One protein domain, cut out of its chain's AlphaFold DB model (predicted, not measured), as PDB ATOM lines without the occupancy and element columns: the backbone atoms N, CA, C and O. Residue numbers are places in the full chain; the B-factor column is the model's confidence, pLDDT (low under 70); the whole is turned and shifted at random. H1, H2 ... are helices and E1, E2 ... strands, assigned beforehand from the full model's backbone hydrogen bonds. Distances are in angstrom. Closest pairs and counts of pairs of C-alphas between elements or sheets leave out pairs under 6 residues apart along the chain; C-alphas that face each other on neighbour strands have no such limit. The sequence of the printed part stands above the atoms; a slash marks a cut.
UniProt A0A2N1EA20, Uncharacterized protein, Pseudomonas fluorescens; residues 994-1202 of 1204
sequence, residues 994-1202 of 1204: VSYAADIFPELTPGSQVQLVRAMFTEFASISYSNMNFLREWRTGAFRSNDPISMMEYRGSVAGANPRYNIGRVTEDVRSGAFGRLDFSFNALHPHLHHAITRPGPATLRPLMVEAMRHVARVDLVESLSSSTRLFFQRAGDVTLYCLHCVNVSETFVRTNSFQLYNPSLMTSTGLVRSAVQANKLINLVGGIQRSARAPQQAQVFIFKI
ATOM      1  N   VAL A 994     265.122 498.637 566.418       85.94
ATOM      2  CA  VAL A 994     265.379 498.449 564.978       85.94
ATOM      3  C   VAL A 994     266.874 498.296 564.703       85.94
ATOM      4  O   VAL A 994     267.265 497.461 563.896       85.94
ATOM      5  N   SER A 995     267.725 499.031 565.422       82.94
ATOM      6  CA  SER A 995     269.182 498.913 565.283       82.94
ATOM      7  C   SER A 995     269.724 497.585 565.821       82.94
ATOM      8  O   SER A 995     270.788 497.143 565.398       82.94
ATOM      9  N   TYR A 996     269.030 496.942 566.768       79.38
ATOM     10  CA  TYR A 996     269.332 495.567 567.169       79.38
ATOM     11  C   TYR A 996     268.927 494.571 566.079       79.38
ATOM     12  O   TYR A 996     269.724 493.703 565.742       79.38
ATOM     13  N   ALA A 997     267.737 494.712 565.492       80.75
ATOM     14  CA  ALA A 997     267.306 493.853 564.389       80.75
ATOM     15  C   ALA A 997     268.180 494.009 563.136       80.75
ATOM     16  O   ALA A 997     268.433 493.017 562.463       80.75
ATOM     17  N   ALA A 998     268.691 495.212 562.861       82.31
ATOM     18  CA  ALA A 998     269.618 495.458 561.760       82.31
ATOM     19  C   ALA A 998     270.966 494.738 561.929       82.31
ATOM     20  O   ALA A 998     271.544 494.312 560.937       82.31
ATOM     21  N   ASP A 999     271.447 494.554 563.163       77.31
ATOM     22  CA  ASP A 999     272.645 493.738 563.416       77.31
ATOM     23  C   ASP A 999     272.386 492.242 563.229       77.31
ATOM     24  O   ASP A 999     273.285 491.499 562.849       77.31
ATOM     25  N   ILE A1000     271.190 491.785 563.612       75.56
ATOM     26  CA  ILE A1000     270.840 490.358 563.661       75.56
ATOM     27  C   ILE A1000     270.437 489.858 562.273       75.56
ATOM     28  O   ILE A1000     270.770 488.731 561.906       75.56
ATOM     29  N   PHE A1001     269.720 490.703 561.529       83.06
ATOM     30  CA  PHE A1001     269.224 490.456 560.181       83.06
ATOM     31  C   PHE A1001     269.605 491.613 559.246       83.06
ATOM     32  O   PHE A1001     268.720 492.326 558.737       83.06
ATOM     33  N   PRO A1002     270.910 491.839 559.011       80.00
ATOM     34  CA  PRO A1002     271.367 492.833 558.042       80.00
ATOM     35  C   PRO A1002     270.839 492.543 556.629       80.00
ATOM     36  O   PRO A1002     270.806 493.428 555.776       80.00
ATOM     37  N   GLU A1003     270.388 491.311 556.388       80.38
ATOM     38  CA  GLU A1003     269.880 490.847 555.110       80.38
ATOM     39  C   GLU A1003     268.441 491.267 554.826       80.38
ATOM     40  O   GLU A1003     268.006 491.198 553.679       80.38
ATOM     41  N   LEU A1004     267.692 491.734 555.826       85.81
ATOM     42  CA  LEU A1004     266.337 492.248 555.637       85.81
ATOM     43  C   LEU A1004     266.351 493.719 555.212       85.81
ATOM     44  O   LEU A1004     267.220 494.497 555.596       85.81
ATOM     45  N   THR A1005     265.349 494.135 554.435       85.69
ATOM     46  CA  THR A1005     265.154 495.560 554.138       85.69
ATOM     47  C   THR A1005     264.831 496.338 555.422       85.69
ATOM     48  O   THR A1005     264.191 495.785 556.324       85.69
ATOM     49  N   PRO A1006     265.163 497.643 555.504       82.56
ATOM     50  CA  PRO A1006     264.808 498.467 556.662       82.56
ATOM     51  C   PRO A1006     263.309 498.433 556.993       82.56
ATOM     52  O   PRO A1006     262.925 498.427 558.161       82.56
ATOM     53  N   GLY A1007     262.450 498.343 555.969       83.06
ATOM     54  CA  GLY A1007     261.004 498.191 556.147       83.06
ATOM     55  C   GLY A1007     260.631 496.885 556.854       83.06
ATOM     56  O   GLY A1007     259.867 496.910 557.818       83.06
ATOM     57  N   SER A1008     261.207 495.754 556.439       85.31
ATOM     58  CA  SER A1008     260.981 494.463 557.105       85.31
ATOM     59  C   SER A1008     261.574 494.407 558.510       85.31
ATOM     60  O   SER A1008     260.937 493.842 559.394       85.31
ATOM     61  N   GLN A1009     262.731 495.032 558.753       86.81
ATOM     62  CA  GLN A1009     263.307 495.151 560.099       86.81
ATOM     63  C   GLN A1009     262.363 495.916 561.038       86.81
ATOM     64  O   GLN A1009     262.102 495.471 562.155       86.81
ATOM     65  N   VAL A1010     261.790 497.035 560.578       85.69
ATOM     66  CA  VAL A1010     260.814 497.812 561.358       85.69
ATOM     67  C   VAL A1010     259.543 497.008 561.620       85.69
ATOM     68  O   VAL A1010     259.065 496.994 562.752       85.69
ATOM     69  N   GLN A1011     258.991 496.328 560.611       83.19
ATOM     70  CA  GLN A1011     257.760 495.546 560.778       83.19
ATOM     71  C   GLN A1011     257.947 494.346 561.711       83.19
ATOM     72  O   GLN A1011     257.100 494.126 562.574       83.19
ATOM     73  N   LEU A1012     259.068 493.628 561.595       83.56
ATOM     74  CA  LEU A1012     259.419 492.514 562.477       83.56
ATOM     75  C   LEU A1012     259.487 492.971 563.939       83.56
ATOM     76  O   LEU A1012     258.849 492.390 564.815       83.56
ATOM     77  N   VAL A1013     260.220 494.057 564.205       83.19
ATOM     78  CA  VAL A1013     260.368 494.589 565.566       83.19
ATOM     79  C   VAL A1013     259.057 495.178 566.082       83.19
ATOM     80  O   VAL A1013     258.750 495.021 567.261       83.19
ATOM     81  N   ARG A1014     258.252 495.821 565.227       84.25
ATOM     82  CA  ARG A1014     256.929 496.338 565.601       84.25
ATOM     83  C   ARG A1014     255.975 495.206 565.985       84.25
ATOM     84  O   ARG A1014     255.284 495.343 566.995       84.25
ATOM     85  N   ALA A1015     255.946 494.108 565.229       79.38
ATOM     86  CA  ALA A1015     255.149 492.927 565.563       79.38
ATOM     87  C   ALA A1015     255.600 492.321 566.894       79.38
ATOM     88  O   ALA A1015     254.780 492.134 567.787       79.38
ATOM     89  N   MET A1016     256.913 492.165 567.086       77.94
ATOM     90  CA  MET A1016     257.487 491.707 568.350       77.94
ATOM     91  C   MET A1016     257.146 492.621 569.531       77.94
ATOM     92  O   MET A1016     256.763 492.144 570.596       77.94
ATOM     93  N   PHE A1017     257.247 493.939 569.363       77.56
ATOM     94  CA  PHE A1017     256.872 494.888 570.408       77.56
ATOM     95  C   PHE A1017     255.375 494.793 570.727       77.56
ATOM     96  O   PHE A1017     254.995 494.787 571.891       77.56
ATOM     97  N   THR A1018     254.519 494.673 569.714       75.88
ATOM     98  CA  THR A1018     253.063 494.603 569.903       75.88
ATOM     99  C   THR A1018     252.640 493.310 570.607       75.88
ATOM    100  O   THR A1018     251.817 493.358 571.522       75.88
ATOM    101  N   GLU A1019     253.240 492.176 570.236       71.25
ATOM    102  CA  GLU A1019     252.956 490.865 570.826       71.25
ATOM    103  C   GLU A1019     253.454 490.761 572.276       71.25
ATOM    104  O   GLU A1019     252.737 490.265 573.144       71.25
ATOM    105  N   PHE A1020     254.652 491.279 572.573       66.19
ATOM    106  CA  PHE A1020     255.325 490.994 573.844       66.19
ATOM    107  C   PHE A1020     255.397 492.165 574.834       66.19
ATOM    108  O   PHE A1020     255.480 491.921 576.043       66.19
ATOM    109  N   ALA A1021     255.347 493.425 574.384       60.81
ATOM    110  CA  ALA A1021     255.475 494.582 575.281       60.81
ATOM    111  C   ALA A1021     254.214 494.839 576.122       60.81
ATOM    112  O   ALA A1021     254.297 495.478 577.170       60.81
ATOM    113  N   SER A1022     253.058 494.317 575.700       52.12
ATOM    114  CA  SER A1022     251.827 494.326 576.501       52.12
ATOM    115  C   SER A1022     251.902 493.394 577.722       52.12
ATOM    116  O   SER A1022     251.142 493.585 578.670       52.12
ATOM    117  N   ILE A1023     252.841 492.433 577.717       51.78
ATOM    118  CA  ILE A1023     252.982 491.370 578.722       51.78
ATOM    119  C   ILE A1023     254.110 491.684 579.718       51.78
ATOM    120  O   ILE A1023     253.886 491.631 580.922       51.78
ATOM    121  N   SER A1024     255.324 492.013 579.250       56.81
ATOM    122  CA  SER A1024     256.448 492.435 580.109       56.81
ATOM    123  C   SER A1024     257.645 492.920 579.280       56.81
ATOM    124  O   SER A1024     258.010 492.297 578.284       56.81
ATOM    125  N   TYR A1025     258.351 493.959 579.743       62.09
ATOM    126  CA  TYR A1025     259.622 494.399 579.138       62.09
ATOM    127  C   TYR A1025     260.738 493.343 579.223       62.09
ATOM    128  O   TYR A1025     261.712 493.422 578.478       62.09
ATOM    129  N   SER A1026     260.599 492.334 580.088       55.56
ATOM    130  CA  SER A1026     261.519 491.191 580.155       55.56
ATOM    131  C   SER A1026     261.557 490.369 578.866       55.56
ATOM    132  O   SER A1026     262.628 489.908 578.474       55.56
ATOM    133  N   ASN A1027     260.433 490.288 578.154       56.09
ATOM    134  CA  ASN A1027     260.330 489.604 576.868       56.09
ATOM    135  C   ASN A1027     261.079 490.358 575.754       56.09
ATOM    136  O   ASN A1027     261.366 489.804 574.705       56.09
ATOM    137  N   MET A1028     261.499 491.607 575.963       60.53
ATOM    138  CA  MET A1028     262.352 492.306 574.993       60.53
ATOM    139  C   MET A1028     263.822 491.832 575.031       60.53
ATOM    140  O   MET A1028     264.612 492.226 574.170       60.53
ATOM    141  N   ASN A1029     264.193 490.936 575.961       57.50
ATOM    142  CA  ASN A1029     265.465 490.204 575.910       57.50
ATOM    143  C   ASN A1029     265.565 489.248 574.706       57.50
ATOM    144  O   ASN A1029     266.685 488.865 574.369       57.50
ATOM    145  N   PHE A1030     264.467 488.926 574.004       61.00
ATOM    146  CA  PHE A1030     264.516 488.100 572.788       61.00
ATOM    147  C   PHE A1030     265.463 488.668 571.720       61.00
ATOM    148  O   PHE A1030     266.161 487.906 571.064       61.00
ATOM    149  N   LEU A1031     265.612 489.995 571.605       62.81
ATOM    150  CA  LEU A1031     266.600 490.599 570.694       62.81
ATOM    151  C   LEU A1031     268.054 490.294 571.096       62.81
ATOM    152  O   LEU A1031     268.945 490.266 570.250       62.81
ATOM    153  N   ARG A1032     268.318 490.060 572.386       60.38
ATOM    154  CA  ARG A1032     269.630 489.606 572.871       60.38
ATOM    155  C   ARG A1032     269.811 488.103 572.657       60.38
ATOM    156  O   ARG A1032     270.919 487.685 572.342       60.38
ATOM    157  N   GLU A1033     268.745 487.311 572.772       58.28
ATOM    158  CA  GLU A1033     268.752 485.872 572.474       58.28
ATOM    159  C   GLU A1033     268.916 485.588 570.976       58.28
ATOM    160  O   GLU A1033     269.709 484.730 570.605       58.28
ATOM    161  N   TRP A1034     268.274 486.352 570.090       62.22
ATOM    162  CA  TRP A1034     268.430 486.205 568.640       62.22
ATOM    163  C   TRP A1034     269.871 486.454 568.167       62.22
ATOM    164  O   TRP A1034     270.322 485.816 567.217       62.22
ATOM    165  N   ARG A1035     270.646 487.295 568.871       57.78
ATOM    166  CA  ARG A1035     272.098 487.437 568.639       57.78
ATOM    167  C   ARG A1035     272.888 486.166 568.951       57.78
ATOM    168  O   ARG A1035     273.980 486.001 568.421       57.78
ATOM    169  N   THR A1036     272.345 485.276 569.781       52.19
ATOM    170  CA  THR A1036     272.951 483.969 570.073       52.19
ATOM    171  C   THR A1036     272.627 482.900 569.024       52.19
ATOM    172  O   THR A1036     272.945 481.732 569.209       52.19
ATOM    173  N   GLY A1037     271.899 483.244 567.958       52.94
ATOM    174  CA  GLY A1037     271.413 482.266 566.982       52.94
ATOM    175  C   GLY A1037     270.370 481.274 567.527       52.94
ATOM    176  O   GLY A1037     269.826 480.487 566.756       52.94
ATOM    177  N   ALA A1038     270.043 481.315 568.824       54.16
ATOM    178  CA  ALA A1038     269.073 480.428 569.452       54.16
ATOM    179  C   ALA A1038     267.647 480.993 569.337       54.16
ATOM    180  O   ALA A1038     267.196 481.788 570.159       54.16
ATOM    181  N   PHE A1039     266.899 480.533 568.335       60.00
ATOM    182  CA  PHE A1039     265.459 480.781 568.213       60.00
ATOM    183  C   PHE A1039     264.682 479.708 568.993       60.00
ATOM    184  O   PHE A1039     264.191 478.745 568.407       60.00
ATOM    185  N   ARG A1040     264.607 479.815 570.329       51.78
ATOM    186  CA  ARG A1040     263.901 478.817 571.170       51.78
ATOM    187  C   ARG A1040     262.381 478.804 570.928       51.78
ATOM    188  O   ARG A1040     261.752 477.756 571.011       51.78
ATOM    189  N   SER A1041     261.823 479.955 570.565       55.00
ATOM    190  CA  SER A1041     260.478 480.169 570.021       55.00
ATOM    191  C   SER A1041     260.483 481.528 569.312       55.00
ATOM    192  O   SER A1041     261.213 482.418 569.744       55.00
ATOM    193  N   ASN A1042     259.668 481.717 568.271       62.09
ATOM    194  CA  ASN A1042     259.454 483.020 567.618       62.09
ATOM    195  C   ASN A1042     260.597 483.477 566.677       62.09
ATOM    196  O   ASN A1042     261.186 484.529 566.881       62.09
ATOM    197  N   ASP A1043     260.938 482.697 565.641       72.75
ATOM    198  CA  ASP A1043     261.756 483.198 564.517       72.75
ATOM    199  C   ASP A1043     260.968 484.187 563.624       72.75
ATOM    200  O   ASP A1043     259.731 484.215 563.697       72.75
ATOM    201  N   PRO A1044     261.627 484.983 562.756       79.94
ATOM    202  CA  PRO A1044     260.933 485.970 561.931       79.94
ATOM    203  C   PRO A1044     259.800 485.396 561.076       79.94
ATOM    204  O   PRO A1044     258.852 486.114 560.794       79.94
ATOM    205  N   ILE A1045     259.855 484.122 560.675       84.44
ATOM    206  CA  ILE A1045     258.803 483.479 559.875       84.44
ATOM    207  C   ILE A1045     257.603 483.114 560.753       84.44
ATOM    208  O   ILE A1045     256.446 483.245 560.347       84.44
ATOM    209  N   SER A1046     257.854 482.651 561.974       76.56
ATOM    210  CA  SER A1046     256.795 482.294 562.916       76.56
ATOM    211  C   SER A1046     255.971 483.504 563.375       76.56
ATOM    212  O   SER A1046     254.756 483.353 563.504       76.56
ATOM    213  N   MET A1047     256.589 484.692 563.487       76.75
ATOM    214  CA  MET A1047     255.915 485.963 563.808       76.75
ATOM    215  C   MET A1047     255.043 486.498 562.666       76.75
ATOM    216  O   MET A1047     254.306 487.465 562.848       76.75
ATOM    217  N   MET A1048     255.138 485.903 561.472       83.31
ATOM    218  CA  MET A1048     254.343 486.347 560.339       83.31
ATOM    219  C   MET A1048     252.883 485.936 560.484       83.31
ATOM    220  O   MET A1048     252.560 484.765 560.734       83.31
ATOM    221  N   GLU A1049     251.999 486.884 560.199       81.44
ATOM    222  CA  GLU A1049     250.582 486.615 560.033       81.44
ATOM    223  C   GLU A1049     250.310 485.849 558.738       81.44
ATOM    224  O   GLU A1049     250.983 485.991 557.711       81.44
ATOM    225  N   TYR A1050     249.277 485.020 558.793       80.69
ATOM    226  CA  TYR A1050     248.843 484.246 557.653       80.69
ATOM    227  C   TYR A1050     248.113 485.111 556.615       80.69
ATOM    228  O   TYR A1050     247.124 485.773 556.927       80.69
ATOM    229  N   ARG A1051     248.524 485.027 555.344       80.19
ATOM    230  CA  ARG A1051     247.806 485.681 554.239       80.19
ATOM    231  C   ARG A1051     246.687 484.801 553.686       80.19
ATOM    232  O   ARG A1051     246.925 483.678 553.243       80.19
ATOM    233  N   GLY A1052     245.473 485.352 553.649       73.00
ATOM    234  CA  GLY A1052     244.336 484.773 552.933       73.00
ATOM    235  C   GLY A1052     244.393 485.045 551.425       73.00
ATOM    236  O   GLY A1052     244.918 486.071 550.982       73.00
ATOM    237  N   SER A1053     243.840 484.134 550.624       77.69
ATOM    238  CA  SER A1053     243.604 484.369 549.195       77.69
ATOM    239  C   SER A1053     242.312 485.160 548.984       77.69
ATOM    240  O   SER A1053     241.313 484.899 549.652       77.69
ATOM    241  N   VAL A1054     242.284 486.064 548.003       76.81
ATOM    242  CA  VAL A1054     241.038 486.730 547.588       76.81
ATOM    243  C   VAL A1054     240.152 485.728 546.838       76.81
ATOM    244  O   VAL A1054     240.597 485.154 545.842       76.81
ATOM    245  N   ALA A1055     238.919 485.519 547.309       65.25
ATOM    246  CA  ALA A1055     237.950 484.610 546.691       65.25
ATOM    247  C   ALA A1055     237.431 485.150 545.340       65.25
ATOM    248  O   ALA A1055     237.181 486.346 545.197       65.25
ATOM    249  N   GLY A1056     237.272 484.269 544.345       67.38
ATOM    250  CA  GLY A1056     236.776 484.598 543.001       67.38
ATOM    251  C   GLY A1056     237.202 483.567 541.948       67.38
ATOM    252  O   GLY A1056     237.896 482.609 542.272       67.38
ATOM    253  N   ALA A1057     236.840 483.783 540.675       65.00
ATOM    254  CA  ALA A1057     237.158 482.873 539.559       65.00
ATOM    255  C   ALA A1057     238.671 482.676 539.299       65.00
ATOM    256  O   ALA A1057     239.056 481.787 538.545       65.00
ATOM    257  N   ASN A1058     239.534 483.504 539.902       72.94
ATOM    258  CA  ASN A1058     240.989 483.415 539.777       72.94
ATOM    259  C   ASN A1058     241.660 483.756 541.130       72.94
ATOM    260  O   ASN A1058     242.075 484.903 541.346       72.94
ATOM    261  N   PRO A1059     241.698 482.806 542.087       78.25
ATOM    262  CA  PRO A1059     242.137 483.077 543.451       78.25
ATOM    263  C   PRO A1059     243.631 483.426 543.512       78.25
ATOM    264  O   PRO A1059     244.480 482.774 542.891       78.25
ATOM    265  N   ARG A1060     243.956 484.481 544.269       83.38
ATOM    266  CA  ARG A1060     245.289 485.105 544.308       83.38
ATOM    267  C   ARG A1060     245.663 485.613 545.698       83.38
ATOM    268  O   ARG A1060     244.796 486.065 546.447       83.38
ATOM    269  N   TYR A1061     246.958 485.605 545.998       84.06
ATOM    270  CA  TYR A1061     247.547 486.232 547.181       84.06
ATOM    271  C   TYR A1061     248.111 487.599 546.808       84.06
ATOM    272  O   TYR A1061     248.953 487.697 545.917       84.06
ATOM    273  N   ASN A1062     247.657 488.662 547.469       79.56
ATOM    274  CA  ASN A1062     248.165 490.005 547.209       79.56
ATOM    275  C   ASN A1062     249.534 490.195 547.886       79.56
ATOM    276  O   ASN A1062     249.668 489.968 549.092       79.56
ATOM    277  N   ILE A1063     250.527 490.617 547.101       76.00
ATOM    278  CA  ILE A1063     251.898 490.910 547.531       76.00
ATOM    279  C   ILE A1063     252.290 492.373 547.254       76.00
ATOM    280  O   ILE A1063     253.456 492.723 547.382       76.00
ATOM    281  N   GLY A1064     251.361 493.251 546.861       65.50
ATOM    282  CA  GLY A1064     251.635 494.686 546.745       65.50
ATOM    283  C   GLY A1064     252.118 495.296 548.069       65.50
ATOM    284  O   GLY A1064     251.906 494.712 549.135       65.50
ATOM    285  N   ARG A1065     252.760 496.477 548.012       55.22
ATOM    286  CA  ARG A1065     253.102 497.241 549.224       55.22
ATOM    287  C   ARG A1065     251.815 497.448 550.018       55.22
ATOM    288  O   ARG A1065     250.904 498.119 549.540       55.22
ATOM    289  N   VAL A1066     251.736 496.835 551.194       49.06
ATOM    290  CA  VAL A1066     250.690 497.135 552.167       49.06
ATOM    291  C   VAL A1066     250.869 498.617 552.483       49.06
ATOM    292  O   VAL A1066     251.923 499.007 552.979       49.06
ATOM    293  N   THR A1067     249.911 499.461 552.096       42.53
ATOM    294  CA  THR A1067     249.836 500.823 552.625       42.53
ATOM    295  C   THR A1067     249.875 500.699 554.136       42.53
ATOM    296  O   THR A1067     249.106 499.908 554.679       42.53
ATOM    297  N   GLU A1068     250.809 501.406 554.771       44.31
ATOM    298  CA  GLU A1068     250.985 501.480 556.220       44.31
ATOM    299  C   GLU A1068     249.684 501.959 556.868       44.31
ATOM    300  O   GLU A1068     249.511 503.130 557.190       44.31
ATOM    301  N   ASP A1069     248.731 501.054 557.045       39.00
ATOM    302  CA  ASP A1069     247.610 501.288 557.923       39.00
ATOM    303  C   ASP A1069     248.170 501.056 559.323       39.00
ATOM    304  O   ASP A1069     248.204 499.943 559.850       39.00
ATOM    305  N   VAL A1070     248.721 502.133 559.885       43.59
ATOM    306  CA  VAL A1070     249.443 502.211 561.170       43.59
ATOM    307  C   VAL A1070     248.653 501.572 562.330       43.59
ATOM    308  O   VAL A1070     249.206 501.294 563.391       43.59
ATOM    309  N   ARG A1071     247.359 501.293 562.128       40.88
ATOM    310  CA  ARG A1071     246.438 500.714 563.106       40.88
ATOM    311  C   ARG A1071     246.414 499.183 563.165       40.88
ATOM    312  O   ARG A1071     245.924 498.680 564.169       40.88
ATOM    313  N   SER A1072     246.892 498.441 562.156       47.97
ATOM    314  CA  SER A1072     246.705 496.974 562.123       47.97
ATOM    315  C   SER A1072     247.899 496.139 562.591       47.97
ATOM    316  O   SER A1072     247.699 494.985 562.940       47.97
ATOM    317  N   GLY A1073     249.127 496.674 562.626       50.91
ATOM    318  CA  GLY A1073     250.301 495.937 563.134       50.91
ATOM    319  C   GLY A1073     250.678 494.653 562.366       50.91
ATOM    320  O   GLY A1073     251.598 493.957 562.785       50.91
ATOM    321  N   ALA A1074     250.015 494.357 561.243       60.09
ATOM    322  CA  ALA A1074     250.089 493.074 560.549       60.09
ATOM    323  C   ALA A1074     251.439 492.850 559.839       60.09
ATOM    324  O   ALA A1074     251.690 493.365 558.743       60.09
ATOM    325  N   PHE A1075     252.315 492.042 560.438       74.38
ATOM    326  CA  PHE A1075     253.582 491.619 559.837       74.38
ATOM    327  C   PHE A1075     253.362 490.412 558.917       74.38
ATOM    328  O   PHE A1075     253.405 489.261 559.332       74.38
ATOM    329  N   GLY A1076     253.068 490.680 557.643       76.00
ATOM    330  CA  GLY A1076     252.640 489.640 556.697       76.00
ATOM    331  C   GLY A1076     253.628 489.297 555.578       76.00
ATOM    332  O   GLY A1076     253.272 488.504 554.705       76.00
ATOM    333  N   ARG A1077     254.800 489.943 555.489       84.88
ATOM    334  CA  ARG A1077     255.790 489.714 554.416       84.88
ATOM    335  C   ARG A1077     257.208 490.086 554.864       84.88
ATOM    336  O   ARG A1077     257.409 491.141 555.455       84.88
ATOM    337  N   LEU A1078     258.173 489.244 554.512       88.12
ATOM    338  CA  LEU A1078     259.601 489.529 554.615       88.12
ATOM    339  C   LEU A1078     260.150 489.944 553.255       88.12
ATOM    340  O   LEU A1078     259.876 489.275 552.262       88.12
ATOM    341  N   ASP A1079     260.941 491.010 553.240       87.38
ATOM    342  CA  ASP A1079     261.651 491.539 552.082       87.38
ATOM    343  C   ASP A1079     263.147 491.625 552.402       87.38
ATOM    344  O   ASP A1079     263.536 492.201 553.422       87.38
ATOM    345  N   PHE A1080     263.989 491.073 551.526       87.25
ATOM    346  CA  PHE A1080     265.444 491.024 551.697       87.25
ATOM    347  C   PHE A1080     266.170 492.122 550.913       87.25
ATOM    348  O   PHE A1080     265.782 492.481 549.801       87.25
ATOM    349  N   SER A1081     267.243 492.652 551.486       78.25
ATOM    350  CA  SER A1081     268.145 493.596 550.838       78.25
ATOM    351  C   SER A1081     268.916 492.927 549.696       78.25
ATOM    352  O   SER A1081     269.326 491.771 549.797       78.25
ATOM    353  N   PHE A1082     269.149 493.676 548.616       67.56
ATOM    354  CA  PHE A1082     269.831 493.170 547.424       67.56
ATOM    355  C   PHE A1082     271.264 492.699 547.716       67.56
ATOM    356  O   PHE A1082     271.658 491.613 547.298       67.56
ATOM    357  N   ASN A1083     272.022 493.495 548.476       63.50
ATOM    358  CA  ASN A1083     273.447 493.254 548.728       63.50
ATOM    359  C   ASN A1083     273.697 492.007 549.580       63.50
ATOM    360  O   ASN A1083     274.744 491.385 549.480       63.50
ATOM    361  N   ALA A1084     272.734 491.640 550.418       64.44
ATOM    362  CA  ALA A1084     272.922 490.607 551.421       64.44
ATOM    363  C   ALA A1084     272.757 489.178 550.895       64.44
ATOM    364  O   ALA A1084     273.281 488.243 551.481       64.44
ATOM    365  N   LEU A1085     272.031 489.014 549.788       73.94
ATOM    366  CA  LEU A1085     271.881 487.735 549.090       73.94
ATOM    367  C   LEU A1085     272.693 487.708 547.789       73.94
ATOM    368  O   LEU A1085     272.457 486.874 546.912       73.94
ATOM    369  N   HIS A1086     273.629 488.644 547.627       59.38
ATOM    370  CA  HIS A1086     274.581 488.644 546.527       59.38
ATOM    371  C   HIS A1086     275.650 487.564 546.792       59.38
ATOM    372  O   HIS A1086     276.124 487.476 547.920       59.38
ATOM    373  N   PRO A1087     276.020 486.698 545.824       60.44
ATOM    374  CA  PRO A1087     275.701 486.730 544.387       60.44
ATOM    375  C   PRO A1087     274.425 485.970 543.967       60.44
ATOM    376  O   PRO A1087     274.005 486.032 542.810       60.44
ATOM    377  N   HIS A1088     273.765 485.257 544.879       72.44
ATOM    378  CA  HIS A1088     272.672 484.332 544.553       72.44
ATOM    379  C   HIS A1088     271.464 485.046 543.923       72.44
ATOM    380  O   HIS A1088     270.853 484.552 542.971       72.44
ATOM    381  N   LEU A1089     271.147 486.250 544.411       74.75
ATOM    382  CA  LEU A1089     270.073 487.085 543.881       74.75
ATOM    383  C   LEU A1089     270.369 487.555 542.457       74.75
ATOM    384  O   LEU A1089     269.497 487.489 541.589       74.75
ATOM    385  N   HIS A1090     271.608 487.975 542.203       66.69
ATOM    386  CA  HIS A1090     272.029 488.416 540.881       66.69
ATOM    387  C   HIS A1090     271.816 487.311 539.832       66.69
ATOM    388  O   HIS A1090     271.222 487.542 538.775       66.69
ATOM    389  N   HIS A1091     272.197 486.072 540.156       64.00
ATOM    390  CA  HIS A1091     272.001 484.923 539.271       64.00
ATOM    391  C   HIS A1091     270.528 484.586 539.020       64.00
ATOM    392  O   HIS A1091     270.146 484.272 537.892       64.00
ATOM    393  N   ALA A1092     269.672 484.684 540.033       71.94
ATOM    394  CA  ALA A1092     268.244 484.425 539.869       71.94
ATOM    395  C   ALA A1092     267.507 485.542 539.094       71.94
ATOM    396  O   ALA A1092     266.473 485.297 538.460       71.94
ATOM    397  N   ILE A1093     268.047 486.766 539.083       70.94
ATOM    398  CA  ILE A1093     267.563 487.866 538.236       70.94
ATOM    399  C   ILE A1093     267.981 487.645 536.777       70.94
ATOM    400  O   ILE A1093     267.125 487.703 535.887       70.94
ATOM    401  N   THR A1094     269.260 487.350 536.533       60.16
ATOM    402  CA  THR A1094     269.825 487.204 535.180       60.16
ATOM    403  C   THR A1094     269.411 485.907 534.488       60.16
ATOM    404  O   THR A1094     269.183 485.899 533.280       60.16
ATOM    405  N   ARG A1095     269.251 484.813 535.238       63.97
ATOM    406  CA  ARG A1095     268.856 483.489 534.731       63.97
ATOM    407  C   ARG A1095     267.666 482.955 535.522       63.97
ATOM    408  O   ARG A1095     267.843 482.075 536.362       63.97
ATOM    409  N   PRO A1096     266.449 483.477 535.298       65.19
ATOM    410  CA  PRO A1096     265.278 483.042 536.044       65.19
ATOM    411  C   PRO A1096     264.984 481.566 535.794       65.19
ATOM    412  O   PRO A1096     264.687 481.162 534.673       65.19
ATOM    413  N   GLY A1097     265.014 480.763 536.852       68.38
ATOM    414  CA  GLY A1097     264.614 479.371 536.768       68.38
ATOM    415  C   GLY A1097     264.715 478.648 538.106       68.38
ATOM    416  O   GLY A1097     265.317 479.162 539.049       68.38
ATOM    417  N   PRO A1098     264.157 477.432 538.201       68.62
ATOM    418  CA  PRO A1098     264.215 476.622 539.417       68.62
ATOM    419  C   PRO A1098     265.649 476.399 539.940       68.62
ATOM    420  O   PRO A1098     265.887 476.439 541.144       68.62
ATOM    421  N   ALA A1099     266.623 476.244 539.034       62.16
ATOM    422  CA  ALA A1099     268.030 476.003 539.367       62.16
ATOM    423  C   ALA A1099     268.738 477.197 540.034       62.16
ATOM    424  O   ALA A1099     269.670 476.992 540.802       62.16
ATOM    425  N   THR A1100     268.302 478.432 539.766       69.81
ATOM    426  CA  THR A1100     268.878 479.656 540.356       69.81
ATOM    427  C   THR A1100     268.059 480.168 541.536       69.81
ATOM    428  O   THR A1100     268.615 480.720 542.482       69.81
ATOM    429  N   LEU A1101     266.743 479.927 541.531       80.00
ATOM    430  CA  LEU A1101     265.872 480.231 542.665       80.00
ATOM    431  C   LEU A1101     266.161 479.331 543.865       80.00
ATOM    432  O   LEU A1101     266.109 479.814 544.990       80.00
ATOM    433  N   ARG A1102     266.499 478.051 543.653       84.50
ATOM    434  CA  ARG A1102     266.831 477.129 544.747       84.50
ATOM    435  C   ARG A1102     267.959 477.650 545.646       84.50
ATOM    436  O   ARG A1102     267.678 477.866 546.820       84.50
ATOM    437  N   PRO A1103     269.192 477.882 545.157       75.31
ATOM    438  CA  PRO A1103     270.282 478.344 546.012       75.31
ATOM    439  C   PRO A1103     269.966 479.702 546.654       75.31
ATOM    440  O   PRO A1103     270.225 479.874 547.839       75.31
ATOM    441  N   LEU A1104     269.321 480.630 545.931       84.50
ATOM    442  CA  LEU A1104     268.868 481.906 546.498       84.50
ATOM    443  C   LEU A1104     267.926 481.716 547.692       84.50
ATOM    444  O   LEU A1104     268.106 482.345 548.731       84.50
ATOM    445  N   MET A1105     266.910 480.867 547.543       90.19
ATOM    446  CA  MET A1105     265.920 480.654 548.595       90.19
ATOM    447  C   MET A1105     266.474 479.835 549.761       90.19
ATOM    448  O   MET A1105     266.046 480.046 550.892       90.19
ATOM    449  N   VAL A1106     267.442 478.947 549.514       86.31
ATOM    450  CA  VAL A1106     268.202 478.263 550.571       86.31
ATOM    451  C   VAL A1106     268.987 479.273 551.397       86.31
ATOM    452  O   VAL A1106     268.884 479.254 552.621       86.31
ATOM    453  N   GLU A1107     269.697 480.189 550.739       83.00
ATOM    454  CA  GLU A1107     270.472 481.219 551.426       83.00
ATOM    455  C   GLU A1107     269.558 482.166 552.213       83.00
ATOM    456  O   GLU A1107     269.748 482.374 553.410       83.00
ATOM    457  N   ALA A1108     268.464 482.632 551.601       86.50
ATOM    458  CA  ALA A1108     267.464 483.463 552.270       86.50
ATOM    459  C   ALA A1108     266.876 482.798 553.534       86.50
ATOM    460  O   ALA A1108     266.768 483.435 554.586       86.50
ATOM    461  N   MET A1109     266.525 481.507 553.460       86.50
ATOM    462  CA  MET A1109     266.000 480.747 554.602       86.50
ATOM    463  C   MET A1109     267.059 480.505 555.681       86.50
ATOM    464  O   MET A1109     266.743 480.582 556.873       86.50
ATOM    465  N   ARG A1110     268.316 480.270 555.286       82.38
ATOM    466  CA  ARG A1110     269.441 480.122 556.213       82.38
ATOM    467  C   ARG A1110     269.675 481.405 557.008       82.38
ATOM    468  O   ARG A1110     269.850 481.319 558.220       82.38
ATOM    469  N   HIS A1111     269.618 482.577 556.375       77.19
ATOM    470  CA  HIS A1111     269.800 483.860 557.064       77.19
ATOM    471  C   HIS A1111     268.652 484.197 558.022       77.19
ATOM    472  O   HIS A1111     268.896 484.604 559.157       77.19
ATOM    473  N   VAL A1112     267.402 483.991 557.596       77.88
ATOM    474  CA  VAL A1112     266.230 484.445 558.362       77.88
ATOM    475  C   VAL A1112     265.768 483.455 559.423       77.88
ATOM    476  O   VAL A1112     265.406 483.876 560.518       77.88
ATOM    477  N   ALA A1113     265.753 482.154 559.129       73.69
ATOM    478  CA  ALA A1113     265.189 481.146 560.030       73.69
ATOM    479  C   ALA A1113     266.241 480.213 560.654       73.69
ATOM    480  O   ALA A1113     265.889 479.435 561.547       73.69
ATOM    481  N   ARG A1114     267.512 480.300 560.220       74.88
ATOM    482  CA  ARG A1114     268.618 479.414 560.643       74.88
ATOM    483  C   ARG A1114     268.211 477.935 560.575       74.88
ATOM    484  O   ARG A1114     268.301 477.201 561.556       74.88
ATOM    485  N   VAL A1115     267.662 477.543 559.431       76.19
ATOM    486  CA  VAL A1115     267.173 476.188 559.146       76.19
ATOM    487  C   VAL A1115     268.018 475.541 558.061       76.19
ATOM    488  O   VAL A1115     268.530 476.232 557.178       76.19
ATOM    489  N   ASP A1116     268.106 474.216 558.102       78.88
ATOM    490  CA  ASP A1116     268.820 473.429 557.104       78.88
ATOM    491  C   ASP A1116     267.860 472.870 556.058       78.88
ATOM    492  O   ASP A1116     266.688 472.583 556.329       78.88
ATOM    493  N   LEU A1117     268.370 472.736 554.834       84.88
ATOM    494  CA  LEU A1117     267.641 472.174 553.705       84.88
ATOM    495  C   LEU A1117     267.516 470.656 553.867       84.88
ATOM    496  O   LEU A1117     268.509 469.941 553.986       84.88
ATOM    497  N   VAL A1118     266.291 470.148 553.800       85.50
ATOM    498  CA  VAL A1118     266.005 468.714 553.775       85.50
ATOM    499  C   VAL A1118     266.042 468.251 552.320       85.50
ATOM    500  O   VAL A1118     265.024 468.244 551.619       85.50
ATOM    501  N   GLU A1119     267.242 467.905 551.847       77.06
ATOM    502  CA  GLU A1119     267.521 467.607 550.433       77.06
ATOM    503  C   GLU A1119     266.612 466.497 549.880       77.06
ATOM    504  O   GLU A1119     266.058 466.628 548.792       77.06
ATOM    505  N   SER A1120     266.363 465.458 550.684       73.19
ATOM    506  CA  SER A1120     265.565 464.278 550.320       73.19
ATOM    507  C   SER A1120     264.088 464.563 550.022       73.19
ATOM    508  O   SER A1120     263.441 463.770 549.339       73.19
ATOM    509  N   LEU A1121     263.540 465.675 550.523       74.38
ATOM    510  CA  LEU A1121     262.150 466.085 550.283       74.38
ATOM    511  C   LEU A1121     262.042 467.216 549.251       74.38
ATOM    512  O   LEU A1121     260.946 467.514 548.771       74.38
ATOM    513  N   SER A1122     263.161 467.865 548.926       79.62
ATOM    514  CA  SER A1122     263.193 469.130 548.193       79.62
ATOM    515  C   SER A1122     263.342 468.923 546.685       79.62
ATOM    516  O   SER A1122     264.290 468.302 546.221       79.62
ATOM    517  N   SER A1123     262.471 469.540 545.890       78.81
ATOM    518  CA  SER A1123     262.543 469.586 544.427       78.81
ATOM    519  C   SER A1123     263.053 470.940 543.917       78.81
ATOM    520  O   SER A1123     263.381 471.847 544.682       78.81
ATOM    521  N   SER A1124     263.127 471.108 542.599       69.75
ATOM    522  CA  SER A1124     263.558 472.366 541.982       69.75
ATOM    523  C   SER A1124     262.610 473.546 542.266       69.75
ATOM    524  O   SER A1124     263.035 474.695 542.216       69.75
ATOM    525  N   THR A1125     261.337 473.286 542.580       76.25
ATOM    526  CA  THR A1125     260.302 474.312 542.814       76.25
ATOM    527  C   THR A1125     259.747 474.316 544.239       76.25
ATOM    528  O   THR A1125     258.976 475.211 544.592       76.25
ATOM    529  N   ARG A1126     260.128 473.336 545.066       86.56
ATOM    530  CA  ARG A1126     259.662 473.191 546.446       86.56
ATOM    531  C   ARG A1126     260.811 472.783 547.348       86.56
ATOM    532  O   ARG A1126     261.433 471.754 547.116       86.56
ATOM    533  N   LEU A1127     261.048 473.551 548.397       89.88
ATOM    534  CA  LEU A1127     262.147 473.330 549.325       89.88
ATOM    535  C   LEU A1127     261.592 473.073 550.721       89.88
ATOM    536  O   LEU A1127     260.697 473.785 551.178       89.88
ATOM    537  N   PHE A1128     262.116 472.053 551.385       88.44
ATOM    538  CA  PHE A1128     261.766 471.725 552.758       88.44
ATOM    539  C   PHE A1128     262.903 472.118 553.675       88.44
ATOM    540  O   PHE A1128     264.050 471.770 553.415       88.44
ATOM    541  N   PHE A1129     262.571 472.804 554.760       88.69
ATOM    542  CA  PHE A1129     263.547 473.212 555.751       88.69
ATOM    543  C   PHE A1129     263.110 472.802 557.145       88.69
ATOM    544  O   PHE A1129     261.928 472.894 557.489       88.69
ATOM    545  N   GLN A1130     264.079 472.388 557.950       85.06
ATOM    546  CA  GLN A1130     263.868 472.000 559.336       85.06
ATOM    547  C   GLN A1130     265.036 472.499 560.185       85.06
ATOM    548  O   GLN A1130     266.172 472.578 559.719       85.06
ATOM    549  N   ARG A1131     264.756 472.851 561.440       78.00
ATOM    550  CA  ARG A1131     265.796 473.140 562.430       78.00
ATOM    551  C   ARG A1131     266.174 471.853 563.157       78.00
ATOM    552  O   ARG A1131     265.290 471.074 563.516       78.00
ATOM    553  N   ALA A1132     267.462 471.656 563.431       63.62
ATOM    554  CA  ALA A1132     267.916 470.555 564.278       63.62
ATOM    555  C   ALA A1132     267.167 470.566 565.627       63.62
ATOM    556  O   ALA A1132     267.153 471.574 566.331       63.62
ATOM    557  N   GLY A1133     266.501 469.456 565.960       64.69
ATOM    558  CA  GLY A1133     265.742 469.304 567.208       64.69
ATOM    559  C   GLY A1133     264.334 469.921 567.240       64.69
ATOM    560  O   GLY A1133     263.666 469.785 568.262       64.69
ATOM    561  N   ASP A1134     263.839 470.550 566.163       73.50
ATOM    562  CA  ASP A1134     262.445 471.024 566.075       73.50
ATOM    563  C   ASP A1134     261.611 470.156 565.120       73.50
ATOM    564  O   ASP A1134     262.060 469.732 564.058       73.50
ATOM    565  N   VAL A1135     260.357 469.916 565.490       77.06
ATOM    566  CA  VAL A1135     259.340 469.214 564.688       77.06
ATOM    567  C   VAL A1135     258.633 470.139 563.683       77.06
ATOM    568  O   VAL A1135     257.796 469.674 562.909       77.06
ATOM    569  N   THR A1136     258.945 471.440 563.688       83.69
ATOM    570  CA  THR A1136     258.454 472.405 562.695       83.69
ATOM    571  C   THR A1136     259.103 472.182 561.336       83.69
ATOM    572  O   THR A1136     260.326 472.200 561.208       83.69
ATOM    573  N   LEU A1137     258.270 472.003 560.312       87.19
ATOM    574  CA  LEU A1137     258.702 471.791 558.936       87.19
ATOM    575  C   LEU A1137     258.202 472.947 558.068       87.19
ATOM    576  O   LEU A1137     256.994 473.156 557.933       87.19
ATOM    577  N   TYR A1138     259.129 473.687 557.465       89.56
ATOM    578  CA  TYR A1138     258.815 474.778 556.547       89.56
ATOM    579  C   TYR A1138     258.812 474.249 555.113       89.56
ATOM    580  O   TYR A1138     259.828 473.757 554.625       89.56
ATOM    581  N   CYS A1139     257.676 474.361 554.428       90.44
ATOM    582  CA  CYS A1139     257.538 474.029 553.014       90.44
ATOM    583  C   CYS A1139     257.508 475.324 552.201       90.44
ATOM    584  O   CYS A1139     256.488 476.013 552.163       90.44
ATOM    585  N   LEU A1140     258.622 475.652 551.549       92.25
ATOM    586  CA  LEU A1140     258.773 476.850 550.735       92.25
ATOM    587  C   LEU A1140     258.516 476.548 549.257       92.25
ATOM    588  O   LEU A1140     259.256 475.798 548.621       92.25
ATOM    589  N   HIS A1141     257.475 477.166 548.705       91.06
ATOM    590  CA  HIS A1141     257.135 477.113 547.285       91.06
ATOM    591  C   HIS A1141     257.813 478.279 546.559       91.06
ATOM    592  O   HIS A1141     257.524 479.446 546.842       91.06
ATOM    593  N   CYS A1142     258.732 477.964 545.645       90.56
ATOM    594  CA  CYS A1142     259.544 478.955 544.946       90.56
ATOM    595  C   CYS A1142     258.795 479.538 543.740       90.56
ATOM    596  O   CYS A1142     258.415 478.798 542.833       90.56
ATOM    597  N   VAL A1143     258.625 480.862 543.696       88.19
ATOM    598  CA  VAL A1143     257.909 481.563 542.616       88.19
ATOM    599  C   VAL A1143     258.724 482.714 542.022       88.19
ATOM    600  O   VAL A1143     259.582 483.307 542.669       88.19
ATOM    601  N   ASN A1144     258.436 483.070 540.775       86.44
ATOM    602  CA  ASN A1144     258.974 484.267 540.133       86.44
ATOM    603  C   ASN A1144     257.811 485.039 539.517       86.44
ATOM    604  O   ASN A1144     257.089 484.497 538.682       86.44
ATOM    605  N   VAL A1145     257.593 486.271 539.973       84.75
ATOM    606  CA  VAL A1145     256.394 487.049 539.647       84.75
ATOM    607  C   VAL A1145     256.748 488.470 539.225       84.75
ATOM    608  O   VAL A1145     257.617 489.113 539.805       84.75
ATOM    609  N   SER A1146     256.045 488.983 538.219       76.06
ATOM    610  CA  SER A1146     256.121 490.383 537.767       76.06
ATOM    611  C   SER A1146     254.894 491.212 538.169       76.06
ATOM    612  O   SER A1146     254.830 492.410 537.905       76.06
ATOM    613  N   GLU A1147     253.893 490.566 538.770       77.50
ATOM    614  CA  GLU A1147     252.630 491.166 539.199       77.50
ATOM    615  C   GLU A1147     252.682 491.532 540.700       77.50
ATOM    616  O   GLU A1147     253.571 491.122 541.451       77.50
ATOM    617  N   THR A1148     251.706 492.305 541.181       78.69
ATOM    618  CA  THR A1148     251.527 492.600 542.619       78.69
ATOM    619  C   THR A1148     250.778 491.493 543.362       78.69
ATOM    620  O   THR A1148     250.322 491.689 544.485       78.69
ATOM    621  N   PHE A1149     250.639 490.313 542.761       81.25
ATOM    622  CA  PHE A1149     249.975 489.162 543.355       81.25
ATOM    623  C   PHE A1149     250.626 487.853 542.896       81.25
ATOM    624  O   PHE A1149     251.252 487.797 541.841       81.25
ATOM    625  N   VAL A1150     250.451 486.793 543.685       84.50
ATOM    626  CA  VAL A1150     250.810 485.418 543.319       84.50
ATOM    627  C   VAL A1150     249.527 484.637 543.057       84.50
ATOM    628  O   VAL A1150     248.619 484.618 543.893       84.50
ATOM    629  N   ARG A1151     249.426 484.000 541.890       83.31
ATOM    630  CA  ARG A1151     248.268 483.168 541.532       83.31
ATOM    631  C   ARG A1151     248.369 481.817 542.232       83.31
ATOM    632  O   ARG A1151     249.436 481.211 542.245       83.31
ATOM    633  N   THR A1152     247.266 481.324 542.782       78.31
ATOM    634  CA  THR A1152     247.230 480.035 543.505       78.31
ATOM    635  C   THR A1152     247.617 478.831 542.641       78.31
ATOM    636  O   THR A1152     248.099 477.843 543.173       78.31
ATOM    637  N   ASN A1153     247.467 478.917 541.316       75.12
ATOM    638  CA  ASN A1153     247.873 477.874 540.369       75.12
ATOM    639  C   ASN A1153     249.362 477.920 539.968       75.12
ATOM    640  O   ASN A1153     249.814 477.042 539.239       75.12
ATOM    641  N   SER A1154     250.124 478.931 540.405       72.25
ATOM    642  CA  SER A1154     251.556 479.064 540.072       72.25
ATOM    643  C   SER A1154     252.459 478.115 540.864       72.25
ATOM    644  O   SER A1154     253.624 477.929 540.518       72.25
ATOM    645  N   PHE A1155     251.918 477.485 541.904       74.81
ATOM    646  CA  PHE A1155     252.564 476.457 542.704       74.81
ATOM    647  C   PHE A1155     251.508 475.450 543.169       74.81
ATOM    648  O   PHE A1155     250.325 475.766 543.258       74.81
ATOM    649  N   GLN A1156     251.919 474.221 543.468       69.19
ATOM    650  CA  GLN A1156     251.022 473.222 544.046       69.19
ATOM    651  C   GLN A1156     251.206 473.196 545.558       69.19
ATOM    652  O   GLN A1156     252.290 472.839 546.036       69.19
ATOM    653  N   LEU A1157     250.143 473.534 546.295       67.88
ATOM    654  CA  LEU A1157     250.100 473.371 547.745       67.88
ATOM    655  C   LEU A1157     250.445 471.932 548.112       67.88
ATOM    656  O   LEU A1157     249.989 470.973 547.485       67.88
ATOM    657  N   TYR A1158     251.284 471.786 549.130       64.25
ATOM    658  CA  TYR A1158     251.622 470.471 549.629       64.25
ATOM    659  C   TYR A1158     250.424 469.916 550.408       64.25
ATOM    660  O   TYR A1158     250.133 470.385 551.506       64.25
ATOM    661  N   ASN A1159     249.724 468.932 549.833       63.22
ATOM    662  CA  ASN A1159     248.634 468.231 550.506       63.22
ATOM    663  C   ASN A1159     249.160 466.917 551.114       63.22
ATOM    664  O   ASN A1159     249.422 465.968 550.367       63.22
ATOM    665  N   PRO A1160     249.293 466.821 552.449       58.28
ATOM    666  CA  PRO A1160     249.815 465.624 553.109       58.28
ATOM    667  C   PRO A1160     248.916 464.384 552.943       58.28
ATOM    668  O   PRO A1160     249.371 463.274 553.203       58.28
ATOM    669  N   SER A1161     247.671 464.556 552.484       54.41
ATOM    670  CA  SER A1161     246.671 463.488 552.323       54.41
ATOM    671  C   SER A1161     246.837 462.658 551.039       54.41
ATOM    672  O   SER A1161     246.218 461.609 550.915       54.41
ATOM    673  N   LEU A1162     247.629 463.133 550.068       48.78
ATOM    674  CA  LEU A1162     247.713 462.571 548.706       48.78
ATOM    675  C   LEU A1162     249.007 461.782 548.420       48.78
ATOM    676  O   LEU A1162     249.184 461.290 547.311       48.78
ATOM    677  N   MET A1163     249.914 461.656 549.393       51.84
ATOM    678  CA  MET A1163     251.211 460.985 549.233       51.84
ATOM    679  C   MET A1163     251.501 460.069 550.428       51.84
ATOM    680  O   MET A1163     251.190 460.409 551.569       51.84
ATOM    681  N   THR A1164     252.166 458.936 550.186       49.88
ATOM    682  CA  THR A1164     252.813 458.103 551.213       49.88
ATOM    683  C   THR A1164     253.931 458.907 551.887       49.88
ATOM    684  O   THR A1164     255.093 458.864 551.494       49.88
ATOM    685  N   SER A1165     253.567 459.727 552.874       54.03
ATOM    686  CA  SER A1165     254.471 460.692 553.503       54.03
ATOM    687  C   SER A1165     255.583 460.014 554.314       54.03
ATOM    688  O   SER A1165     255.335 459.077 555.083       54.03
ATOM    689  N   THR A1166     256.812 460.514 554.151       63.31
ATOM    690  CA  THR A1166     257.976 460.201 554.994       63.31
ATOM    691  C   THR A1166     257.680 460.526 556.468       63.31
ATOM    692  O   THR A1166     256.816 461.354 556.770       63.31
ATOM    693  N   GLY A1167     258.384 459.882 557.410       72.00
ATOM    694  CA  GLY A1167     258.134 460.041 558.854       72.00
ATOM    695  C   GLY A1167     258.136 461.500 559.332       72.00
ATOM    696  O   GLY A1167     257.259 461.888 560.096       72.00
ATOM    697  N   LEU A1168     259.042 462.327 558.797       75.56
ATOM    698  CA  LEU A1168     259.186 463.745 559.154       75.56
ATOM    699  C   LEU A1168     257.934 464.579 558.853       75.56
ATOM    700  O   LEU A1168     257.460 465.321 559.712       75.56
ATOM    701  N   VAL A1169     257.362 464.434 557.654       76.44
ATOM    702  CA  VAL A1169     256.147 465.169 557.274       76.44
ATOM    703  C   VAL A1169     254.976 464.749 558.161       76.44
ATOM    704  O   VAL A1169     254.208 465.595 558.618       76.44
ATOM    705  N   ARG A1170     254.846 463.445 558.433       74.56
ATOM    706  CA  ARG A1170     253.766 462.909 559.268       74.56
ATOM    707  C   ARG A1170     253.820 463.478 560.685       74.56
ATOM    708  O   ARG A1170     252.789 463.918 561.189       74.56
ATOM    709  N   SER A1171     255.008 463.528 561.284       79.56
ATOM    710  CA  SER A1171     255.223 464.113 562.610       79.56
ATOM    711  C   SER A1171     254.882 465.606 562.650       79.56
ATOM    712  O   SER A1171     254.171 466.042 563.554       79.56
ATOM    713  N   ALA A1172     255.308 466.383 561.648       81.25
ATOM    714  CA  ALA A1172     255.002 467.813 561.574       81.25
ATOM    715  C   ALA A1172     253.496 468.086 561.409       81.25
ATOM    716  O   ALA A1172     252.953 468.996 562.036       81.25
ATOM    717  N   VAL A1173     252.793 467.283 560.601       79.56
ATOM    718  CA  VAL A1173     251.338 467.402 560.402       79.56
ATOM    719  C   VAL A1173     250.570 467.037 561.672       79.56
ATOM    720  O   VAL A1173     249.675 467.781 562.066       79.56
ATOM    721  N   GLN A1174     250.936 465.942 562.349       78.50
ATOM    722  CA  GLN A1174     250.313 465.536 563.617       78.50
ATOM    723  C   GLN A1174     250.495 466.588 564.717       78.50
ATOM    724  O   GLN A1174     249.574 466.829 565.493       78.50
ATOM    725  N   ALA A1175     251.651 467.253 564.750       79.69
ATOM    726  CA  ALA A1175     251.935 468.332 565.689       79.69
ATOM    727  C   ALA A1175     251.334 469.695 565.278       79.69
ATOM    728  O   ALA A1175     251.521 470.671 565.999       79.69
ATOM    729  N   ASN A1176     250.640 469.791 564.133       78.69
ATOM    730  CA  ASN A1176     250.160 471.048 563.540       78.69
ATOM    731  C   ASN A1176     251.286 472.092 563.339       78.69
ATOM    732  O   ASN A1176     251.087 473.291 563.533       78.69
ATOM    733  N   LYS A1177     252.478 471.622 562.948       83.94
ATOM    734  CA  LYS A1177     253.708 472.408 562.754       83.94
ATOM    735  C   LYS A1177     254.266 472.349 561.318       83.94
ATOM    736  O   LYS A1177     255.442 472.618 561.085       83.94
ATOM    737  N   LEU A1178     253.430 472.007 560.338       85.81
ATOM    738  CA  LEU A1178     253.756 472.180 558.919       85.81
ATOM    739  C   LEU A1178     253.381 473.605 558.485       85.81
ATOM    740  O   LEU A1178     252.203 473.956 558.485       85.81
ATOM    741  N   ILE A1179     254.369 474.411 558.095       86.75
ATOM    742  CA  ILE A1179     254.167 475.811 557.693       86.75
ATOM    743  C   ILE A1179     254.402 475.952 556.187       86.75
ATOM    744  O   ILE A1179     255.513 475.744 555.700       86.75
ATOM    745  N   ASN A1180     253.358 476.337 555.448       87.31
ATOM    746  CA  ASN A1180     253.455 476.643 554.022       87.31
ATOM    747  C   ASN A1180     253.910 478.092 553.809       87.31
ATOM    748  O   ASN A1180     253.290 479.044 554.298       87.31
ATOM    749  N   LEU A1181     254.979 478.243 553.035       91.81
ATOM    750  CA  LEU A1181     255.575 479.515 552.659       91.81
ATOM    751  C   LEU A1181     255.583 479.657 551.142       91.81
ATOM    752  O   LEU A1181     255.809 478.694 550.415       91.81
ATOM    753  N   VAL A1182     255.412 480.879 550.664       90.81
ATOM    754  CA  VAL A1182     255.651 481.244 549.268       90.81
ATOM    755  C   VAL A1182     256.768 482.265 549.257       90.81
ATOM    756  O   VAL A1182     256.699 483.267 549.971       90.81
ATOM    757  N   GLY A1183     257.796 482.027 548.452       90.31
ATOM    758  CA  GLY A1183     258.907 482.958 548.353       90.31
ATOM    759  C   GLY A1183     259.632 482.888 547.027       90.31
ATOM    760  O   GLY A1183     259.494 481.935 546.264       90.31
ATOM    761  N   GLY A1184     260.382 483.936 546.734       89.56
ATOM    762  CA  GLY A1184     261.092 484.073 545.475       89.56
ATOM    763  C   GLY A1184     261.237 485.529 545.085       89.56
ATOM    764  O   GLY A1184     261.384 486.389 545.950       89.56
ATOM    765  N   ILE A1185     261.223 485.809 543.784       88.56
ATOM    766  CA  ILE A1185     261.543 487.141 543.265       88.56
ATOM    767  C   ILE A1185     260.282 487.836 542.761       88.56
ATOM    768  O   ILE A1185     259.559 487.295 541.924       88.56
ATOM    769  N   GLN A1186     260.060 489.065 543.230       85.44
ATOM    770  CA  GLN A1186     259.109 490.006 542.648       85.44
ATOM    771  C   GLN A1186     259.852 491.023 541.781       85.44
ATOM    772  O   GLN A1186     260.675 491.787 542.284       85.44
ATOM    773  N   ARG A1187     259.543 491.070 540.486       79.00
ATOM    774  CA  ARG A1187     260.119 492.030 539.533       79.00
ATOM    775  C   ARG A1187     259.177 493.211 539.334       79.00
ATOM    776  O   ARG A1187     257.978 493.024 539.143       79.00
ATOM    777  N   SER A1188     259.719 494.426 539.320       65.94
ATOM    778  CA  SER A1188     258.953 495.603 538.905       65.94
ATOM    779  C   SER A1188     258.799 495.624 537.383       65.94
ATOM    780  O   SER A1188     259.789 495.593 536.653       65.94
ATOM    781  N   ALA A1189     257.559 495.743 536.896       55.88
ATOM    782  CA  ALA A1189     257.259 495.852 535.465       55.88
ATOM    783  C   ALA A1189     257.861 497.109 534.801       55.88
ATOM    784  O   ALA A1189     257.991 497.151 533.583       55.88
ATOM    785  N   ARG A1190     258.226 498.133 535.589       52.34
ATOM    786  CA  ARG A1190     258.823 499.392 535.101       52.34
ATOM    787  C   ARG A1190     260.343 499.469 535.293       52.34
ATOM    788  O   ARG A1190     260.974 500.313 534.673       52.34
ATOM    789  N   ALA A1191     260.921 498.619 536.145       56.69
ATOM    790  CA  ALA A1191     262.351 498.611 536.466       56.69
ATOM    791  C   ALA A1191     262.805 497.189 536.863       56.69
ATOM    792  O   ALA A1191     262.795 496.854 538.050       56.69
ATOM    793  N   PRO A1192     263.219 496.335 535.908       51.03
ATOM    794  CA  PRO A1192     263.574 494.933 536.169       51.03
ATOM    795  C   PRO A1192     264.710 494.748 537.187       51.03
ATOM    796  O   PRO A1192     264.788 493.708 537.833       51.03
ATOM    797  N   GLN A1193     265.562 495.768 537.341       50.59
ATOM    798  CA  GLN A1193     266.674 495.814 538.297       50.59
ATOM    799  C   GLN A1193     266.219 496.018 539.757       50.59
ATOM    800  O   GLN A1193     266.969 495.714 540.675       50.59
ATOM    801  N   GLN A1194     264.981 496.468 539.999       60.91
ATOM    802  CA  GLN A1194     264.380 496.555 541.339       60.91
ATOM    803  C   GLN A1194     263.653 495.250 541.692       60.91
ATOM    804  O   GLN A1194     262.454 495.234 541.981       60.91
ATOM    805  N   ALA A1195     264.369 494.135 541.585       73.50
ATOM    806  CA  ALA A1195     263.864 492.834 541.979       73.50
ATOM    807  C   ALA A1195     263.936 492.694 543.504       73.50
ATOM    808  O   ALA A1195     264.990 492.880 544.106       73.50
ATOM    809  N   GLN A1196     262.808 492.359 544.123       83.06
ATOM    810  CA  GLN A1196     262.688 492.198 545.565       83.06
ATOM    811  C   GLN A1196     262.539 490.712 545.892       83.06
ATOM    812  O   GLN A1196     261.591 490.074 545.429       83.06
ATOM    813  N   VAL A1197     263.457 490.158 546.688       89.38
ATOM    814  CA  VAL A1197     263.277 488.811 547.249       89.38
ATOM    815  C   VAL A1197     262.289 488.906 548.390       89.38
ATOM    816  O   VAL A1197     262.420 489.791 549.241       89.38
ATOM    817  N   PHE A1198     261.319 488.000 548.401       89.56
ATOM    818  CA  PHE A1198     260.287 487.981 549.420       89.56
ATOM    819  C   PHE A1198     259.966 486.581 549.914       89.56
ATOM    820  O   PHE A1198     260.136 485.596 549.195       89.56
ATOM    821  N   ILE A1199     259.429 486.521 551.132       91.25
ATOM    822  CA  ILE A1199     258.800 485.333 551.711       91.25
ATOM    823  C   ILE A1199     257.505 485.771 552.406       91.25
ATOM    824  O   ILE A1199     257.480 486.796 553.088       91.25
ATOM    825  N   PHE A1200     256.419 485.017 552.229       89.50
ATOM    826  CA  PHE A1200     255.194 485.167 553.016       89.50
ATOM    827  C   PHE A1200     254.545 483.827 553.362       89.50
ATOM    828  O   PHE A1200     254.763 482.813 552.700       89.50
ATOM    829  N   LYS A1201     253.735 483.844 554.421       87.94
ATOM    830  CA  LYS A1201     253.093 482.671 555.022       87.94
ATOM    831  C   LYS A1201     251.626 482.568 554.597       87.94
ATOM    832  O   LYS A1201     250.929 483.582 554.543       87.94
ATOM    833  N   ILE A1202     251.153 481.356 554.303       85.44
ATOM    834  CA  ILE A1202     249.783 481.092 553.816       85.44
ATOM    835  C   ILE A1202     249.059 480.035 554.661       85.44
ATOM    836  O   ILE A1202     249.699 479.158 555.242       85.44
TER     837      ILE A1202
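What this domain is: This is residues 994 to 1202 of the 1204 residues of an uncharacterized protein of Pseudomonas fluorescens (UniProt A0A2N1EA20). Look first for a twisted sheet of five strands, with the helical hairpin of H4 and H5 packed over one of its faces; at its edge strand E2 sits a small lobe of three helices, H1, H2 and H3. H6 sits by the ends of E4 and E6 where Leu 1137 and Leu 1178 lie, and a tiny second sheet, E1 and E5, lies on the side of the large one away from H5. The printed part has 209 residues, with six named helices and seven named strands in the order H1 H2 H3 E1 E2 H4 H5 E3 E4 E5 H6 E6 E7, of mixed class, helices and strands. The large sheet is mixed, in the order E2 E7 E6 E4 E3; the small one is antiparallel. The whole is compact and rounded, with a radius of gyration of the C-alphas of 16.9 A and spans of 46 by 43 by 38 A.

Where its parts are: Begin in the large sheet with E2, residues 1078 to 1080, whose C-alpha 1078 is at (259.601, 489.529, 554.615). E7, residues 1191 to 1202, is 27.7 A long, bends by 73 degrees at residue 1194 and ends at C-alpha 1202, (249.783, 481.092, 553.816). Next come E6, residues 1178 to 1188, 31.2 A; E4, residues 1137 to 1145, 24.7 A; and E3, residues 1126 to 1130, 13.6 A. The small sheet has E1, residues 1060 to 1062, and E5, residues 1149 to 1151. Find H1, residues 994 to 1000, from C-alpha 994 at (265.379, 498.449, 564.978); H2 is residues 1006 to 1020, 21.0 A, and H3 residues 1025 to 1034, 16.0 A. H4 is residues 1088 to 1094, H5 residues 1098 to 1113, 21.1 A, and H6 residues 1167 to 1174.

How they stand to each other: In the large sheet, E6 and E4 are parallel, with N 1141 and O 1181 2.8 A apart, within hydrogen-bond range. The other neighbours are antiparallel: look for N 1184 and O 1198 at 3.0 A in the hairpin E6 and E7, N 1078 and O 1199 at 2.9 A between E2 and E7, and N 1127 and O 1140 at 2.9 A in the hairpin E3 and E4. H5 is on the sheet over E4, at a height of 6.9 A, slantwise at 51 degrees to E4 on the local plane; C-alphas 1101 and 1142 are their closest, 6.8 A. H4, on the same face, touches residues 1100 to 1107 of H5, closest at C-alphas 1092 and 1100, 4.8 A; their tilt of 33 degrees, opposite ways, is only just shallow. H6 is on the sheet at a height of 8.5 A, with C-alphas 1172 and 1178 its closest to E6, 5.3 A. H2 only grazes the sheet with residues 1006 to 1012. It touches H1 about perpendicular, at 77 degrees, with C-alphas 994 and 1010 closest, 5.9 A. In the hairpin H2 and H3, the two only just touch, with 3 pairs of C-alphas within 8 A, closest at 1020 and 1027, 6.0 A. In E1 and E5, N 1061 and O 1150 are 2.9 A apart. Every O i to N i+4 pair is within hydrogen-bond range in H1, H2, H4 and H6; H5 has 10 of 12, and H3 has 2 of 6, beside 5 of 7 O i to N i+3 pairs.

The domain as a whole: The two C-alphas farthest apart, those of Ser 1026 and Ala 1057, are 48.1 A from each other. The printed part has no cut. The links H3 to E1, with 25 residues, E1 to E2, H5 to E3 and E5 to H6 are long. The mean pLDDT of the printed part is 73.5, and 72 residues are under 70, among them residues 1020 to 1042, 1064 to 1074 and 1156 to 1166.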